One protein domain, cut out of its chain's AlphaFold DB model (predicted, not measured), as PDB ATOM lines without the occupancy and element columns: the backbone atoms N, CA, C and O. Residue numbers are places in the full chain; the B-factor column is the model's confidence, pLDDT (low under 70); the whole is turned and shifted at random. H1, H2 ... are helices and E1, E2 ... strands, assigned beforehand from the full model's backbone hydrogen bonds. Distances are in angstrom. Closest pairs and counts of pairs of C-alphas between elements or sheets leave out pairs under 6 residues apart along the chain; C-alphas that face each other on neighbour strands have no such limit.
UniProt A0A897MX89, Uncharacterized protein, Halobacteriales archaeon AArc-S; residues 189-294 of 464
ATOM      1  N   ASP A 189     237.868 106.661 319.974       90.88
ATOM      2  CA  ASP A 189     236.683 106.999 320.773       90.88
ATOM      3  C   ASP A 189     235.378 106.455 320.169       90.88
ATOM      4  O   ASP A 189     234.530 105.930 320.892       90.88
ATOM      5  N   ARG A 190     235.191 106.542 318.842       89.75
ATOM      6  CA  ARG A 190     233.994 105.989 318.173       89.75
ATOM      7  C   ARG A 190     233.961 104.474 318.278       89.75
ATOM      8  O   ARG A 190     232.911 103.904 318.558       89.75
ATOM      9  N   ARG A 191     235.106 103.829 318.080       93.62
ATOM     10  CA  ARG A 191     235.273 102.386 318.239       93.62
ATOM     11  C   ARG A 191     234.942 101.956 319.662       93.62
ATOM     12  O   ARG A 191     234.132 101.055 319.840       93.62
ATOM     13  N   GLU A 192     235.493 102.629 320.668       96.12
ATOM     14  CA  GLU A 192     235.191 102.351 322.074       96.12
ATOM     15  C   GLU A 192     233.703 102.575 322.389       96.12
ATOM     16  O   GLU A 192     233.075 101.739 323.040       96.12
ATOM     17  N   ALA A 193     233.086 103.642 321.870       94.62
ATOM     18  CA  ALA A 193     231.653 103.878 322.036       94.62
ATOM     19  C   ALA A 193     230.792 102.768 321.410       94.62
ATOM     20  O   ALA A 193     229.832 102.310 322.036       94.62
ATOM     21  N   LEU A 194     231.128 102.304 320.204       94.31
ATOM     22  CA  LEU A 194     230.413 101.215 319.535       94.31
ATOM     23  C   LEU A 194     230.634  99.867 320.235       94.31
ATOM     24  O   LEU A 194     229.674  99.120 320.408       94.31
ATOM     25  N   THR A 195     231.843  99.592 320.731       95.50
ATOM     26  CA  THR A 195     232.155  98.417 321.563       95.50
ATOM     27  C   THR A 195     231.321  98.412 322.842       95.50
ATOM     28  O   THR A 195     230.657  97.426 323.161       95.50
ATOM     29  N   ARG A 196     231.272  99.541 323.556       95.56
ATOM     30  CA  ARG A 196     230.427  99.724 324.744       95.56
ATOM     31  C   ARG A 196     228.951  99.543 324.429       95.56
ATOM     32  O   ARG A 196     228.239  98.894 325.190       95.56
ATOM     33  N   LEU A 197     228.482 100.090 323.313       94.00
ATOM     34  CA  LEU A 197     227.105  99.902 322.883       94.00
ATOM     35  C   LEU A 197     226.804  98.428 322.592       94.00
ATOM     36  O   LEU A 197     225.754  97.946 323.010       94.00
ATOM     37  N   ALA A 198     227.714  97.715 321.930       92.88
ATOM     38  CA  ALA A 198     227.554  96.300 321.626       92.88
ATOM     39  C   ALA A 198     227.542  95.432 322.890       92.88
ATOM     40  O   ALA A 198     226.661  94.591 323.036       92.88
ATOM     41  N   HIS A 199     228.431  95.682 323.853       93.00
ATOM     42  CA  HIS A 199     228.401  95.006 325.154       93.00
ATOM     43  C   HIS A 199     227.115  95.313 325.930       93.00
ATOM     44  O   HIS A 199     226.470  94.403 326.447       93.00
ATOM     45  N   LEU A 200     226.678  96.577 325.963       91.19
ATOM     46  CA  LEU A 200     225.422  96.964 326.613       91.19
ATOM     47  C   LEU A 200     224.206  96.317 325.931       91.19
ATOM     48  O   LEU A 200     223.265  95.910 326.612       91.19
ATOM     49  N   TRP A 201     224.230  96.216 324.597       90.50
ATOM     50  CA  TRP A 201     223.238  95.499 323.800       90.50
ATOM     51  C   TRP A 201     223.231  94.023 324.177       90.50
ATOM     52  O   TRP A 201     222.200  93.531 324.619       90.50
ATOM     53  N   ASN A 202     224.380  93.352 324.100       88.81
ATOM     54  CA  ASN A 202     224.582  91.936 324.430       88.81
ATOM     55  C   ASN A 202     224.388  91.618 325.910       88.81
ATOM     56  O   ASN A 202     224.350  90.452 326.291       88.81
ATOM     57  N   GLY A 203     224.173  92.652 326.721       87.75
ATOM     58  CA  GLY A 203     223.662  92.490 328.055       87.75
ATOM     59  C   GLY A 203     224.690  92.454 329.163       87.75
ATOM     60  O   GLY A 203     224.407  92.046 330.290       87.75
ATOM     61  N   GLU A 204     225.883  92.906 328.831       90.75
ATOM     62  CA  GLU A 204     227.005  92.997 329.730       90.75
ATOM     63  C   GLU A 204     226.944  94.290 330.552       90.75
ATOM     64  O   GLU A 204     226.139  95.202 330.322       90.75
ATOM     65  N   THR A 205     227.812  94.364 331.560       91.44
ATOM     66  CA  THR A 205     227.988  95.584 332.348       91.44
ATOM     67  C   THR A 205     229.044  96.465 331.695       91.44
ATOM     68  O   THR A 205     230.192  96.059 331.546       91.44
ATOM     69  N   VAL A 206     228.675  97.702 331.387       91.88
ATOM     70  CA  VAL A 206     229.544  98.713 330.784       91.88
ATOM     71  C   VAL A 206     229.712  99.856 331.768       91.88
ATOM     72  O   VAL A 206     228.732 100.455 332.200       91.88
ATOM     73  N   ARG A 207     230.957 100.134 332.169       91.69
ATOM     74  CA  ARG A 207     231.289 101.172 333.166       91.69
ATOM     75  C   ARG A 207     230.459 101.083 334.458       91.69
ATOM     76  O   ARG A 207     230.074 102.086 335.042       91.69
ATOM     77  N   GLY A 208     230.177  99.863 334.914       89.00
ATOM     78  CA  GLY A 208     229.367  99.617 336.115       89.00
ATOM     79  C   GLY A 208     227.850  99.673 335.894       89.00
ATOM     80  O   GLY A 208     227.099  99.318 336.804       89.00
ATOM     81  N   HIS A 209     227.393 100.020 334.689       88.94
ATOM     82  CA  HIS A 209     225.983 100.096 334.325       88.94
ATOM     83  C   HIS A 209     225.543  98.910 333.459       88.94
ATOM     84  O   HIS A 209     226.255  98.459 332.570       88.94
ATOM     85  N   HIS A 210     224.335  98.419 333.699       87.94
ATOM     86  CA  HIS A 210     223.693  97.335 332.971       87.94
ATOM     87  C   HIS A 210     222.328  97.801 332.447       87.94
ATOM     88  O   HIS A 210     221.533  98.398 333.177       87.94
ATOM     89  N   LEU A 211     222.012  97.467 331.191       85.88
ATOM     90  CA  LEU A 211     220.866  98.016 330.455       85.88
ATOM     91  C   LEU A 211     219.516  97.853 331.186       85.88
ATOM     92  O   LEU A 211     218.716  98.788 331.197       85.88
ATOM     93  N   LEU A 212     219.261  96.703 331.826       83.62
ATOM     94  CA  LEU A 212     218.029  96.472 332.604       83.62
ATOM     95  C   LEU A 212     218.099  97.005 334.043       83.62
ATOM     96  O   LEU A 212     217.263  97.820 334.423       83.62
ATOM     97  N   LEU A 213     219.078  96.563 334.843       78.75
ATOM     98  CA  LEU A 213     219.229  96.945 336.257       78.75
ATOM     99  C   LEU A 213     219.259  98.459 336.475       78.75
ATOM    100  O   LEU A 213     218.570  98.972 337.356       78.75
ATOM    101  N   ASP A 214     219.994  99.173 335.625       75.25
ATOM    102  CA  ASP A 214     220.168 100.624 335.719       75.25
ATOM    103  C   ASP A 214     219.115 101.386 334.891       75.25
ATOM    104  O   ASP A 214     219.228 102.582 334.608       75.25
ATOM    105  N   LYS A 215     218.021 100.689 334.544       77.62
ATOM    106  CA  LYS A 215     216.810 101.238 333.921       77.62
ATOM    107  C   LYS A 215     217.133 102.042 332.667       77.62
ATOM    108  O   LYS A 215     216.747 103.207 332.566       77.62
ATOM    109  N   CYS A 216     217.854 101.415 331.742       78.44
ATOM    110  CA  CYS A 216     218.416 102.001 330.529       78.44
ATOM    111  C   CYS A 216     219.294 103.224 330.850       78.44
ATOM    112  O   CYS A 216     218.763 104.339 330.837       78.44
ATOM    113  N   PRO A 217     220.589 103.055 331.180       79.38
ATOM    114  CA  PRO A 217     221.467 104.157 331.593       79.38
ATOM    115  C   PRO A 217     221.463 105.303 330.568       79.38
ATOM    116  O   PRO A 217     221.104 105.105 329.410       79.38
ATOM    117  N   GLY A 218     221.752 106.525 330.994       77.00
ATOM    118  CA  GLY A 218     221.830 107.718 330.156       77.00
ATOM    119  C   GLY A 218     223.117 107.775 329.332       77.00
ATOM    120  O   GLY A 218     224.032 106.988 329.528       77.00
ATOM    121  N   TRP A 219     223.189 108.737 328.410       82.50
ATOM    122  CA  TRP A 219     224.362 108.921 327.545       82.50
ATOM    123  C   TRP A 219     225.647 109.166 328.346       82.50
ATOM    124  O   TRP A 219     226.628 108.453 328.162       82.50
ATOM    125  N   GLY A 220     225.619 110.124 329.281       78.44
ATOM    126  CA  GLY A 220     226.789 110.456 330.100       78.44
ATOM    127  C   GLY A 220     227.291 109.283 330.947       78.44
ATOM    128  O   GLY A 220     228.489 109.070 331.033       78.44
ATOM    129  N   GLU A 221     226.388 108.451 331.472       82.88
ATOM    130  CA  GLU A 221     226.752 107.268 332.275       82.88
ATOM    131  C   GLU A 221     227.584 106.239 331.487       82.88
ATOM    132  O   GLU A 221     228.304 105.439 332.079       82.88
ATOM    133  N   ILE A 222     227.495 106.252 330.154       91.94
ATOM    134  CA  ILE A 222     228.159 105.274 329.284       91.94
ATOM    135  C   ILE A 222     229.325 105.892 328.503       91.94
ATOM    136  O   ILE A 222     230.326 105.212 328.265       91.94
ATOM    137  N   PHE A 223     229.227 107.168 328.127       90.44
ATOM    138  CA  PHE A 223     230.124 107.785 327.148       90.44
ATOM    139  C   PHE A 223     230.796 109.085 327.607       90.44
ATOM    140  O   PHE A 223     231.511 109.664 326.799       90.44
ATOM    141  N   ASP A 224     230.576 109.588 328.831       86.88
ATOM    142  CA  ASP A 224     231.098 110.909 329.249       86.88
ATOM    143  C   ASP A 224     232.629 111.048 329.244       86.88
ATOM    144  O   ASP A 224     233.142 112.159 329.134       86.88
ATOM    145  N   ASP A 225     233.346 109.935 329.348       91.56
ATOM    146  CA  ASP A 225     234.802 109.856 329.336       91.56
ATOM    147  C   ASP A 225     235.399 109.854 327.922       91.56
ATOM    148  O   ASP A 225     236.614 109.962 327.784       91.56
ATOM    149  N   LEU A 226     234.562 109.742 326.887       91.12
ATOM    150  CA  LEU A 226     234.968 109.758 325.481       91.12
ATOM    151  C   LEU A 226     234.832 111.163 324.884       91.12
ATOM    152  O   LEU A 226     234.056 111.995 325.369       91.12
ATOM    153  N   ASN A 227     235.543 111.431 323.788       82.31
ATOM    154  CA  ASN A 227     235.440 112.715 323.102       82.31
ATOM    155  C   ASN A 227     234.038 112.926 322.490       82.31
ATOM    156  O   ASN A 227     233.661 112.304 321.499       82.31
ATOM    157  N   GLN A 228     233.263 113.853 323.058       77.44
ATOM    158  CA  GLN A 228     231.882 114.108 322.634       77.44
ATOM    159  C   GLN A 228     231.771 114.715 321.229       77.44
ATOM    160  O   GLN A 228     230.774 114.471 320.551       77.44
ATOM    161  N   GLU A 229     232.777 115.470 320.775       70.31
ATOM    162  CA  GLU A 229     232.821 116.012 319.409       70.31
ATOM    163  C   GLU A 229     233.002 114.877 318.391       70.31
ATOM    164  O   GLU A 229     232.367 114.862 317.337       70.31
ATOM    165  N   GLU A 230     233.791 113.857 318.739       76.12
ATOM    166  CA  GLU A 230     233.947 112.661 317.911       76.12
ATOM    167  C   GLU A 230     232.650 111.846 317.848       76.12
ATOM    168  O   GLU A 230     232.242 111.414 316.761       76.12
ATOM    169  N   LEU A 231     231.976 111.672 318.990       75.25
ATOM    170  CA  LEU A 231     230.725 110.914 319.085       75.25
ATOM    171  C   LEU A 231     229.521 111.636 318.474       75.25
ATOM    172  O   LEU A 231     228.538 110.977 318.134       75.25
ATOM    173  N   GLN A 232     229.591 112.956 318.276       69.38
ATOM    174  CA  GLN A 232     228.544 113.734 317.610       69.38
ATOM    175  C   GLN A 232     228.147 113.123 316.263       69.38
ATOM    176  O   GLN A 232     226.961 113.034 315.957       69.38
ATOM    177  N   ARG A 233     229.122 112.626 315.494       70.44
ATOM    178  CA  ARG A 233     228.897 112.004 314.177       70.44
ATOM    179  C   ARG A 233     228.054 110.728 314.222       70.44
ATOM    180  O   ARG A 233     227.555 110.300 313.191       70.44
ATOM    181  N   LEU A 234     227.880 110.117 315.394       70.69
ATOM    182  CA  LEU A 234     227.005 108.958 315.551       70.69
ATOM    183  C   LEU A 234     225.525 109.351 315.644       70.69
ATOM    184  O   LEU A 234     224.672 108.533 315.321       70.69
ATOM    185  N   VAL A 235     225.217 110.568 316.097       67.88
ATOM    186  CA  VAL A 235     223.862 111.012 316.491       67.88
ATOM    187  C   VAL A 235     223.370 112.246 315.738       67.88
ATOM    188  O   VAL A 235     222.191 112.581 315.831       67.88
ATOM    189  N   VAL A 236     224.264 112.931 315.029       61.38
ATOM    190  CA  VAL A 236     223.955 114.068 314.165       61.38
ATOM    191  C   VAL A 236     224.158 113.630 312.735       61.38
ATOM    192  O   VAL A 236     225.242 113.175 312.368       61.38
ATOM    193  N   ASP A 237     223.103 113.785 311.954       58.59
ATOM    194  CA  ASP A 237     223.174 113.648 310.515       58.59
ATOM    195  C   ASP A 237     223.853 114.912 309.974       58.59
ATOM    196  O   ASP A 237     223.342 116.010 310.222       58.59
ATOM    197  N   PRO A 238     225.018 114.802 309.316       50.28
ATOM    198  CA  PRO A 238     225.672 115.959 308.717       50.28
ATOM    199  C   PRO A 238     224.834 116.613 307.615       50.28
ATOM    200  O   PRO A 238     225.040 117.796 307.348       50.28
ATOM    201  N   ASP A 239     223.897 115.864 307.037       47.28
ATOM    202  CA  ASP A 239     223.049 116.271 305.924       47.28
ATOM    203  C   ASP A 239     221.618 116.602 306.393       47.28
ATOM    204  O   ASP A 239     220.779 117.029 305.597       47.28
ATOM    205  N   ALA A 240     221.319 116.462 307.697       50.69
ATOM    206  CA  ALA A 240     220.010 116.840 308.216       50.69
ATOM    207  C   ALA A 240     219.839 118.349 308.185       50.69
ATOM    208  O   ALA A 240     220.559 119.092 308.851       50.69
ATOM    209  N   ASP A 241     218.785 118.775 307.507       50.72
ATOM    210  CA  ASP A 241     218.320 120.145 307.560       50.72
ATOM    211  C   ASP A 241     217.411 120.370 308.787       50.72
ATOM    212  O   ASP A 241     216.281 119.865 308.829       50.72
ATOM    213  N   PRO A 242     217.858 121.141 309.800       45.19
ATOM    214  CA  PRO A 242     217.064 121.415 310.993       45.19
ATOM    215  C   PRO A 242     215.774 122.181 310.683       45.19
ATOM    216  O   PRO A 242     214.801 122.047 311.424       45.19
ATOM    217  N   ARG A 243     215.749 122.957 309.590       43.16
ATOM    218  CA  ARG A 243     214.590 123.759 309.178       43.16
ATOM    219  C   ARG A 243     213.494 122.888 308.574       43.16
ATOM    220  O   ARG A 243     212.322 123.110 308.856       43.16
ATOM    221  N   LEU A 244     213.875 121.851 307.826       46.12
ATOM    222  CA  LEU A 244     212.958 120.827 307.320       46.12
ATOM    223  C   LEU A 244     212.291 120.065 308.478       46.12
ATOM    224  O   LEU A 244     211.071 119.912 308.514       46.12
ATOM    225  N   ALA A 245     213.089 119.641 309.464       50.97
ATOM    226  CA  ALA A 245     212.575 118.975 310.656       50.97
ATOM    227  C   ALA A 245     211.651 119.894 311.473       50.97
ATOM    228  O   ALA A 245     210.602 119.459 311.930       50.97
ATOM    229  N   GLU A 246     211.986 121.169 311.653       44.59
ATOM    230  CA  GLU A 246     211.118 122.106 312.374       44.59
ATOM    231  C   GLU A 246     209.789 122.368 311.645       44.59
ATOM    232  O   GLU A 246     208.740 122.422 312.291       44.59
ATOM    233  N   ALA A 247     209.812 122.458 310.312       44.88
ATOM    234  CA  ALA A 247     208.634 122.737 309.496       44.88
ATOM    235  C   ALA A 247     207.631 121.573 309.440       44.88
ATOM    236  O   ALA A 247     206.423 121.813 309.443       44.88
ATOM    237  N   PHE A 248     208.113 120.324 309.404       41.84
ATOM    238  CA  PHE A 248     207.264 119.180 309.059       41.84
ATOM    239  C   PHE A 248     207.147 118.084 310.133       41.84
ATOM    240  O   PHE A 248     206.255 117.245 310.047       41.84
ATOM    241  N   ASN A 249     207.947 118.105 311.208       43.72
ATOM    242  CA  ASN A 249     207.934 117.071 312.266       43.72
ATOM    243  C   ASN A 249     206.645 117.015 313.110       43.72
ATOM    244  O   ASN A 249     206.503 116.155 313.979       43.72
ATOM    245  N   CYS A 250     205.699 117.931 312.889       35.16
ATOM    246  CA  CYS A 250     204.357 117.858 313.466       35.16
ATOM    247  C   CYS A 250     203.377 117.006 312.641       35.16
ATOM    248  O   CYS A 250     202.282 116.730 313.135       35.16
ATOM    249  N   TYR A 251     203.752 116.577 311.433       37.62
ATOM    250  CA  TYR A 251     202.900 115.779 310.564       37.62
ATOM    251  C   TYR A 251     203.282 114.297 310.580       37.62
ATOM    252  O   TYR A 251     204.446 113.931 310.450       37.62
ATOM    253  N   ASP A 252     202.275 113.427 310.691       32.44
ATOM    254  CA  ASP A 252     202.447 111.974 310.857       32.44
ATOM    255  C   ASP A 252     203.084 111.260 309.645       32.44
ATOM    256  O   ASP A 252     203.459 110.094 309.754       32.44
ATOM    257  N   TRP A 253     203.165 111.927 308.492       38.16
ATOM    258  CA  TRP A 253     203.791 111.421 307.265       38.16
ATOM    259  C   TRP A 253     205.252 111.818 307.110       38.16
ATOM    260  O   TRP A 253     205.953 111.251 306.277       38.16
ATOM    261  N   PHE A 254     205.700 112.805 307.879       36.69
ATOM    262  CA  PHE A 254     207.054 113.293 307.778       36.69
ATOM    263  C   PHE A 254     207.981 112.399 308.601       36.69
ATOM    264  O   PHE A 254     208.012 112.451 309.833       36.69
ATOM    265  N   GLU A 255     208.769 111.591 307.902       43.62
ATOM    266  CA  GLU A 255     209.945 110.928 308.452       43.62
ATOM    267  C   GLU A 255     211.169 111.424 307.674       43.62
ATOM    268  O   GLU A 255     211.324 111.129 306.494       43.62
ATOM    269  N   GLN A 256     212.042 112.200 308.322       50.09
ATOM    270  CA  GLN A 256     213.347 112.518 307.745       50.09
ATOM    271  C   GLN A 256     214.213 111.254 307.815       50.09
ATOM    272  O   GLN A 256     214.506 110.769 308.918       50.09
ATOM    273  N   GLU A 257     214.623 110.719 306.664       50.88
ATOM    274  CA  GLU A 257     215.658 109.688 306.611       50.88
ATOM    275  C   GLU A 257     216.978 110.307 307.060       50.88
ATOM    276  O   GLU A 257     217.696 110.940 306.299       50.88
ATOM    277  N   GLN A 258     217.259 110.174 308.354       54.66
ATOM    278  CA  GLN A 258     218.486 110.691 308.930       54.66
ATOM    279  C   GLN A 258     219.621 109.691 308.718       54.66
ATOM    280  O   GLN A 258     219.533 108.536 309.157       54.66
ATOM    281  N   SER A 259     220.725 110.161 308.147       66.56
ATOM    282  CA  SER A 259     221.984 109.433 307.961       66.56
ATOM    283  C   SER A 259     222.762 109.283 309.284       66.56
ATOM    284  O   SER A 259     223.967 109.513 309.380       66.56
ATOM    285  N   ILE A 260     222.065 108.893 310.358       66.88
ATOM    286  CA  ILE A 260     222.625 108.702 311.703       66.88
ATOM    287  C   ILE A 260     222.795 107.232 312.057       66.88
ATOM    288  O   ILE A 260     222.018 106.360 311.663       66.88
ATOM    289  N   TYR A 261     223.796 106.957 312.889       79.94
ATOM    290  CA  TYR A 261     224.114 105.617 313.380       79.94
ATOM    291  C   TYR A 261     223.352 105.286 314.668       79.94
ATOM    292  O   TYR A 261     222.967 104.141 314.900       79.94
ATOM    293  N   LEU A 262     223.074 106.292 315.494       79.88
ATOM    294  CA  LEU A 262     222.358 106.204 316.759       79.88
ATOM    295  C   LEU A 262     221.254 107.259 316.783       79.88
ATOM    296  O   LEU A 262     221.456 108.387 316.350       79.88
ATOM    297  N   LYS A 263     220.091 106.916 317.336       73.56
ATOM    298  CA  LYS A 263     218.958 107.837 317.460       73.56
ATOM    299  C   LYS A 263     218.339 107.824 318.852       73.56
ATOM    300  O   LYS A 263     218.416 106.817 319.568       73.56
ATOM    301  N   PRO A 264     217.669 108.914 319.263       66.69
ATOM    302  CA  PRO A 264     216.914 108.902 320.498       66.69
ATOM    303  C   PRO A 264     215.737 107.919 320.438       66.69
ATOM    304  O   PRO A 264     214.963 107.891 319.481       66.69
ATOM    305  N   LYS A 265     215.531 107.154 321.513       74.44
ATOM    306  CA  LYS A 265     214.362 106.278 321.683       74.44
ATOM    307  C   LYS A 265     213.825 106.385 323.102       74.44
ATOM    308  O   LYS A 265     214.581 106.538 324.060       74.44
ATOM    309  N   ARG A 266     212.500 106.312 323.257       64.94
ATOM    310  CA  ARG A 266     211.870 106.221 324.580       64.94
ATOM    311  C   ARG A 266     211.605 104.765 324.933       64.94
ATOM    312  O   ARG A 266     210.915 104.072 324.194       64.94
ATOM    313  N   ILE A 267     212.107 104.340 326.085       67.44
ATOM    314  CA  ILE A 267     211.917 103.006 326.655       67.44
ATOM    315  C   ILE A 267     211.347 103.206 328.052       67.44
ATOM    316  O   ILE A 267     211.923 103.933 328.857       67.44
ATOM    317  N   LEU A 268     210.166 102.644 328.325       65.69
ATOM    318  CA  LEU A 268     209.503 102.769 329.633       65.69
ATOM    319  C   LEU A 268     209.405 104.227 330.131       65.69
ATOM    320  O   LEU A 268     209.581 104.518 331.311       65.69
ATOM    321  N   ARG A 269     209.109 105.154 329.207       57.47
ATOM    322  CA  ARG A 269     209.041 106.621 329.396       57.47
ATOM    323  C   ARG A 269     210.390 107.340 329.575       57.47
ATOM    324  O   ARG A 269     210.396 108.571 329.465       57.47
ATOM    325  N   LYS A 270     211.513 106.629 329.735       57.19
ATOM    326  CA  LYS A 270     212.874 107.198 329.759       57.19
ATOM    327  C   LYS A 270     213.405 107.383 328.336       57.19
ATOM    328  O   LYS A 270     213.252 106.492 327.507       57.19
ATOM    329  N   LYS A 271     213.996 108.543 328.035       64.12
ATOM    330  CA  LYS A 271     214.658 108.814 326.746       64.12
ATOM    331  C   LYS A 271     216.127 108.387 326.834       64.12
ATOM    332  O   LYS A 271     216.842 108.859 327.718       64.12
ATOM    333  N   VAL A 272     216.558 107.529 325.917       73.50
ATOM    334  CA  VAL A 272     217.965 107.159 325.690       73.50
ATOM    335  C   VAL A 272     218.408 107.670 324.324       73.50
ATOM    336  O   VAL A 272     217.571 107.793 323.434       73.50
ATOM    337  N   TRP A 273     219.694 107.987 324.171       75.44
ATOM    338  CA  TRP A 273     220.252 108.645 322.977       75.44
ATOM    339  C   TRP A 273     221.170 107.751 322.135       75.44
ATOM    340  O   TRP A 273     221.726 108.205 321.147       75.44
ATOM    341  N   TYR A 274     221.308 106.482 322.510       85.81
ATOM    342  CA  TYR A 274     222.226 105.530 321.883       85.81
ATOM    343  C   TYR A 274     221.508 104.340 321.239       85.81
ATOM    344  O   TYR A 274     222.096 103.277 321.085       85.81
ATOM    345  N   ALA A 275     220.218 104.459 320.899       84.94
ATOM    346  CA  ALA A 275     219.537 103.353 320.233       84.94
ATOM    347  C   ALA A 275     220.074 103.233 318.798       84.94
ATOM    348  O   ALA A 275     219.910 104.189 318.037       84.94
ATOM    349  N   PRO A 276     220.689 102.104 318.402       85.31
ATOM    350  CA  PRO A 276     221.268 101.998 317.073       85.31
ATOM    351  C   PRO A 276     220.175 102.034 315.997       85.31
ATOM    352  O   PRO A 276     219.089 101.468 316.165       85.31
ATOM    353  N   THR A 277     220.444 102.731 314.895       77.06
ATOM    354  CA  THR A 277     219.654 102.657 313.657       77.06
ATOM    355  C   THR A 277     220.017 101.389 312.881       77.06
ATOM    356  O   THR A 277     220.910 100.653 313.297       77.06
ATOM    357  N   GLN A 278     219.342 101.111 311.759       73.75
ATOM    358  CA  GLN A 278     219.775 100.024 310.872       73.75
ATOM    359  C   GLN A 278     221.225 100.244 310.435       73.75
ATOM    360  O   GLN A 278     222.048  99.355 310.603       73.75
ATOM    361  N   ARG A 279     221.552 101.472 310.016       76.38
ATOM    362  CA  ARG A 279     222.910 101.894 309.657       76.38
ATOM    363  C   ARG A 279     223.916 101.650 310.786       76.38
ATOM    364  O   ARG A 279     224.980 101.094 310.544       76.38
ATOM    365  N   GLY A 280     223.570 101.996 312.028       80.38
ATOM    366  CA  GLY A 280     224.406 101.714 313.200       80.38
ATOM    367  C   GLY A 280     224.645 100.225 313.445       80.38
ATOM    368  O   GLY A 280     225.767  99.827 313.742       80.38
ATOM    369  N   ARG A 281     223.608  99.392 313.298       82.69
ATOM    370  CA  ARG A 281     223.732  97.935 313.455       82.69
ATOM    371  C   ARG A 281     224.567  97.314 312.340       82.69
ATOM    372  O   ARG A 281     225.443  96.509 312.639       82.69
ATOM    373  N   THR A 282     224.336  97.716 311.089       80.00
ATOM    374  CA  THR A 282     225.138  97.289 309.935       80.00
ATOM    375  C   THR A 282     226.603  97.654 310.139       80.00
ATOM    376  O   THR A 282     227.452  96.782 310.006       80.00
ATOM    377  N   LEU A 283     226.896  98.892 310.556       82.12
ATOM    378  CA  LEU A 283     228.260  99.326 310.859       82.12
ATOM    379  C   LEU A 283     228.912  98.430 311.923       82.12
ATOM    380  O   LEU A 283     229.999  97.916 311.697       82.12
ATOM    381  N   ILE A 284     228.255  98.210 313.067       85.12
ATOM    382  CA  ILE A 284     228.826  97.386 314.148       85.12
ATOM    383  C   ILE A 284     229.084  95.953 313.674       85.12
ATOM    384  O   ILE A 284     230.144  95.399 313.940       85.12
ATOM    385  N   ASN A 285     228.133  95.353 312.956       81.50
ATOM    386  CA  ASN A 285     228.217  93.951 312.553       81.50
ATOM    387  C   ASN A 285     229.145  93.705 311.352       81.50
ATOM    388  O   ASN A 285     229.644  92.592 311.207       81.50
ATOM    389  N   ALA A 286     229.382  94.708 310.501       80.56
ATOM    390  CA  ALA A 286     230.323  94.614 309.383       80.56
ATOM    391  C   ALA A 286     231.793  94.673 309.839       80.56
ATOM    392  O   ALA A 286     232.691  94.212 309.134       80.56
ATOM    393  N   HIS A 287     232.042  95.225 311.025       79.81
ATOM    394  CA  HIS A 287     233.369  95.430 311.585       79.81
ATOM    395  C   HIS A 287     233.817  94.237 312.442       79.81
ATOM    396  O   HIS A 287     233.302  94.000 313.532       79.81
ATOM    397  N   THR A 288     234.816  93.484 311.969       81.56
ATOM    398  CA  THR A 288     235.351  92.291 312.664       81.56
ATOM    399  C   THR A 288     236.106  92.612 313.956       81.56
ATOM    400  O   THR A 288     236.381  91.727 314.765       81.56
ATOM    401  N   ASP A 289     236.453  93.879 314.139       83.50
ATOM    402  CA  ASP A 289     237.144  94.453 315.281       83.50
ATOM    403  C   ASP A 289     236.190  95.013 316.352       83.50
ATOM    404  O   ASP A 289     236.656  95.524 317.374       83.50
ATOM    405  N   LEU A 290     234.873  94.891 316.146       87.94
ATOM    406  CA  LEU A 290     233.827  95.218 317.113       87.94
ATOM    407  C   LEU A 290     233.073  93.949 317.557       87.94
ATOM    408  O   LEU A 290     232.915  93.011 316.771       87.94
ATOM    409  N   PRO A 291     232.562  93.888 318.802       90.31
ATOM    410  CA  PRO A 291     231.651  92.822 319.197       90.31
ATOM    411  C   PRO A 291     230.363  92.893 318.369       90.31
ATOM    412  O   PRO A 291     229.706  93.933 318.324       90.31
ATOM    413  N   SER A 292     229.964  91.783 317.748       86.50
ATOM    414  CA  SER A 292     228.703  91.730 317.003       86.50
ATOM    415  C   SER A 292     227.497  91.865 317.934       86.50
ATOM    416  O   SER A 292     227.496  91.371 319.067       86.50
ATOM    417  N   LEU A 293     226.438  92.492 317.435       86.94
ATOM    418  CA  LEU A 293     225.153  92.559 318.118       86.94
ATOM    419  C   LEU A 293     224.458  91.196 318.015       86.94
ATOM    420  O   LEU A 293     224.162  90.732 316.914       86.94
ATOM    421  N   ARG A 294     224.185  90.551 319.155       79.88
ATOM    422  CA  ARG A 294     223.397  89.310 319.207       79.88
ATOM    423  C   ARG A 294     221.915  89.601 318.928       79.88
ATOM    424  O   ARG A 294     221.370  90.575 319.458       79.88
TER     425      ARG A 294
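What this domain is: This is residues 189 to 294 of the 464 residues of an uncharacterized protein of Halobacteriales archaeon AArc-S (UniProt A0A897MX89). A two-stranded antiparallel hairpin, E1 and E2, stands beside a loose group of four helices, in which H2, H3 and H5 sit round H1. H4 lies far out from this body, on the loop between H3 and E1. The printed part has 106 residues, with the order H1 H2 H3 H4 E1 E2 H5, and its class is mixed, helices and strands. It is compact, with a radius of gyration of the C-alphas of 14.5 A and spans of 41 by 31 by 26 A.

Where its parts are: E1 is residues 262 to 267, 14.7 A long, and E2 is residues 270 to 276, 16.1 A. H1, residues 189 to 202, is 19.7 A long and begins at C-alpha 189 (236.683, 106.999, 320.773). H2 is residues 219 to 223, 5.9 A; H3 228 to 235, 10.6 A; H4 242 to 248, 10.2 A. H5, residues 278 to 286, 11.9 A, ends at C-alpha 286 (230.323, 94.614, 309.383).

How they stand to each other: In the hairpin, N 265 and O 272 are 2.9 A apart and N 267 and O 270 2.8 A, within hydrogen-bond range. The closest C-alphas of H3 and E1, Val 235 and Leu 262, are 5.0 A apart; those of H2 and E2, Trp 219 and Trp 273, 6.2 A. H1 touches H3 with residues 189 to 193 alone, at a steep tilt of 52 degrees, the same way; the closest C-alphas, Arg 190 and Leu 231, are 6.0 A apart. H1 and H5 are close but not clearly touching, Leu 194 and Ile 284 being closest by C-alphas at 6.8 A, and about perpendicular at 84 degrees. H1 and H2 are also close but not clearly touching, with the C-alphas of Ala 193 and Phe 223 closest at 6.6 A. H4 is apart from H1, H2, H3, H5 and E2. Every O i to N i+4 pair is within hydrogen-bond range in H1, H2, H4 and H5; in H3 1 of 4 is, beside 4 of 5 O i to N i+3 pairs.

The domain as a whole: The farthest C-alphas, Gly 208 and Ala 247, are 40.9 A apart. The printed part has no cut; the links H1 to H2 and H4 to E1 are long. Mean pLDDT of the printed part is 73.9; 34 residues are under 70, among them 235 to 260.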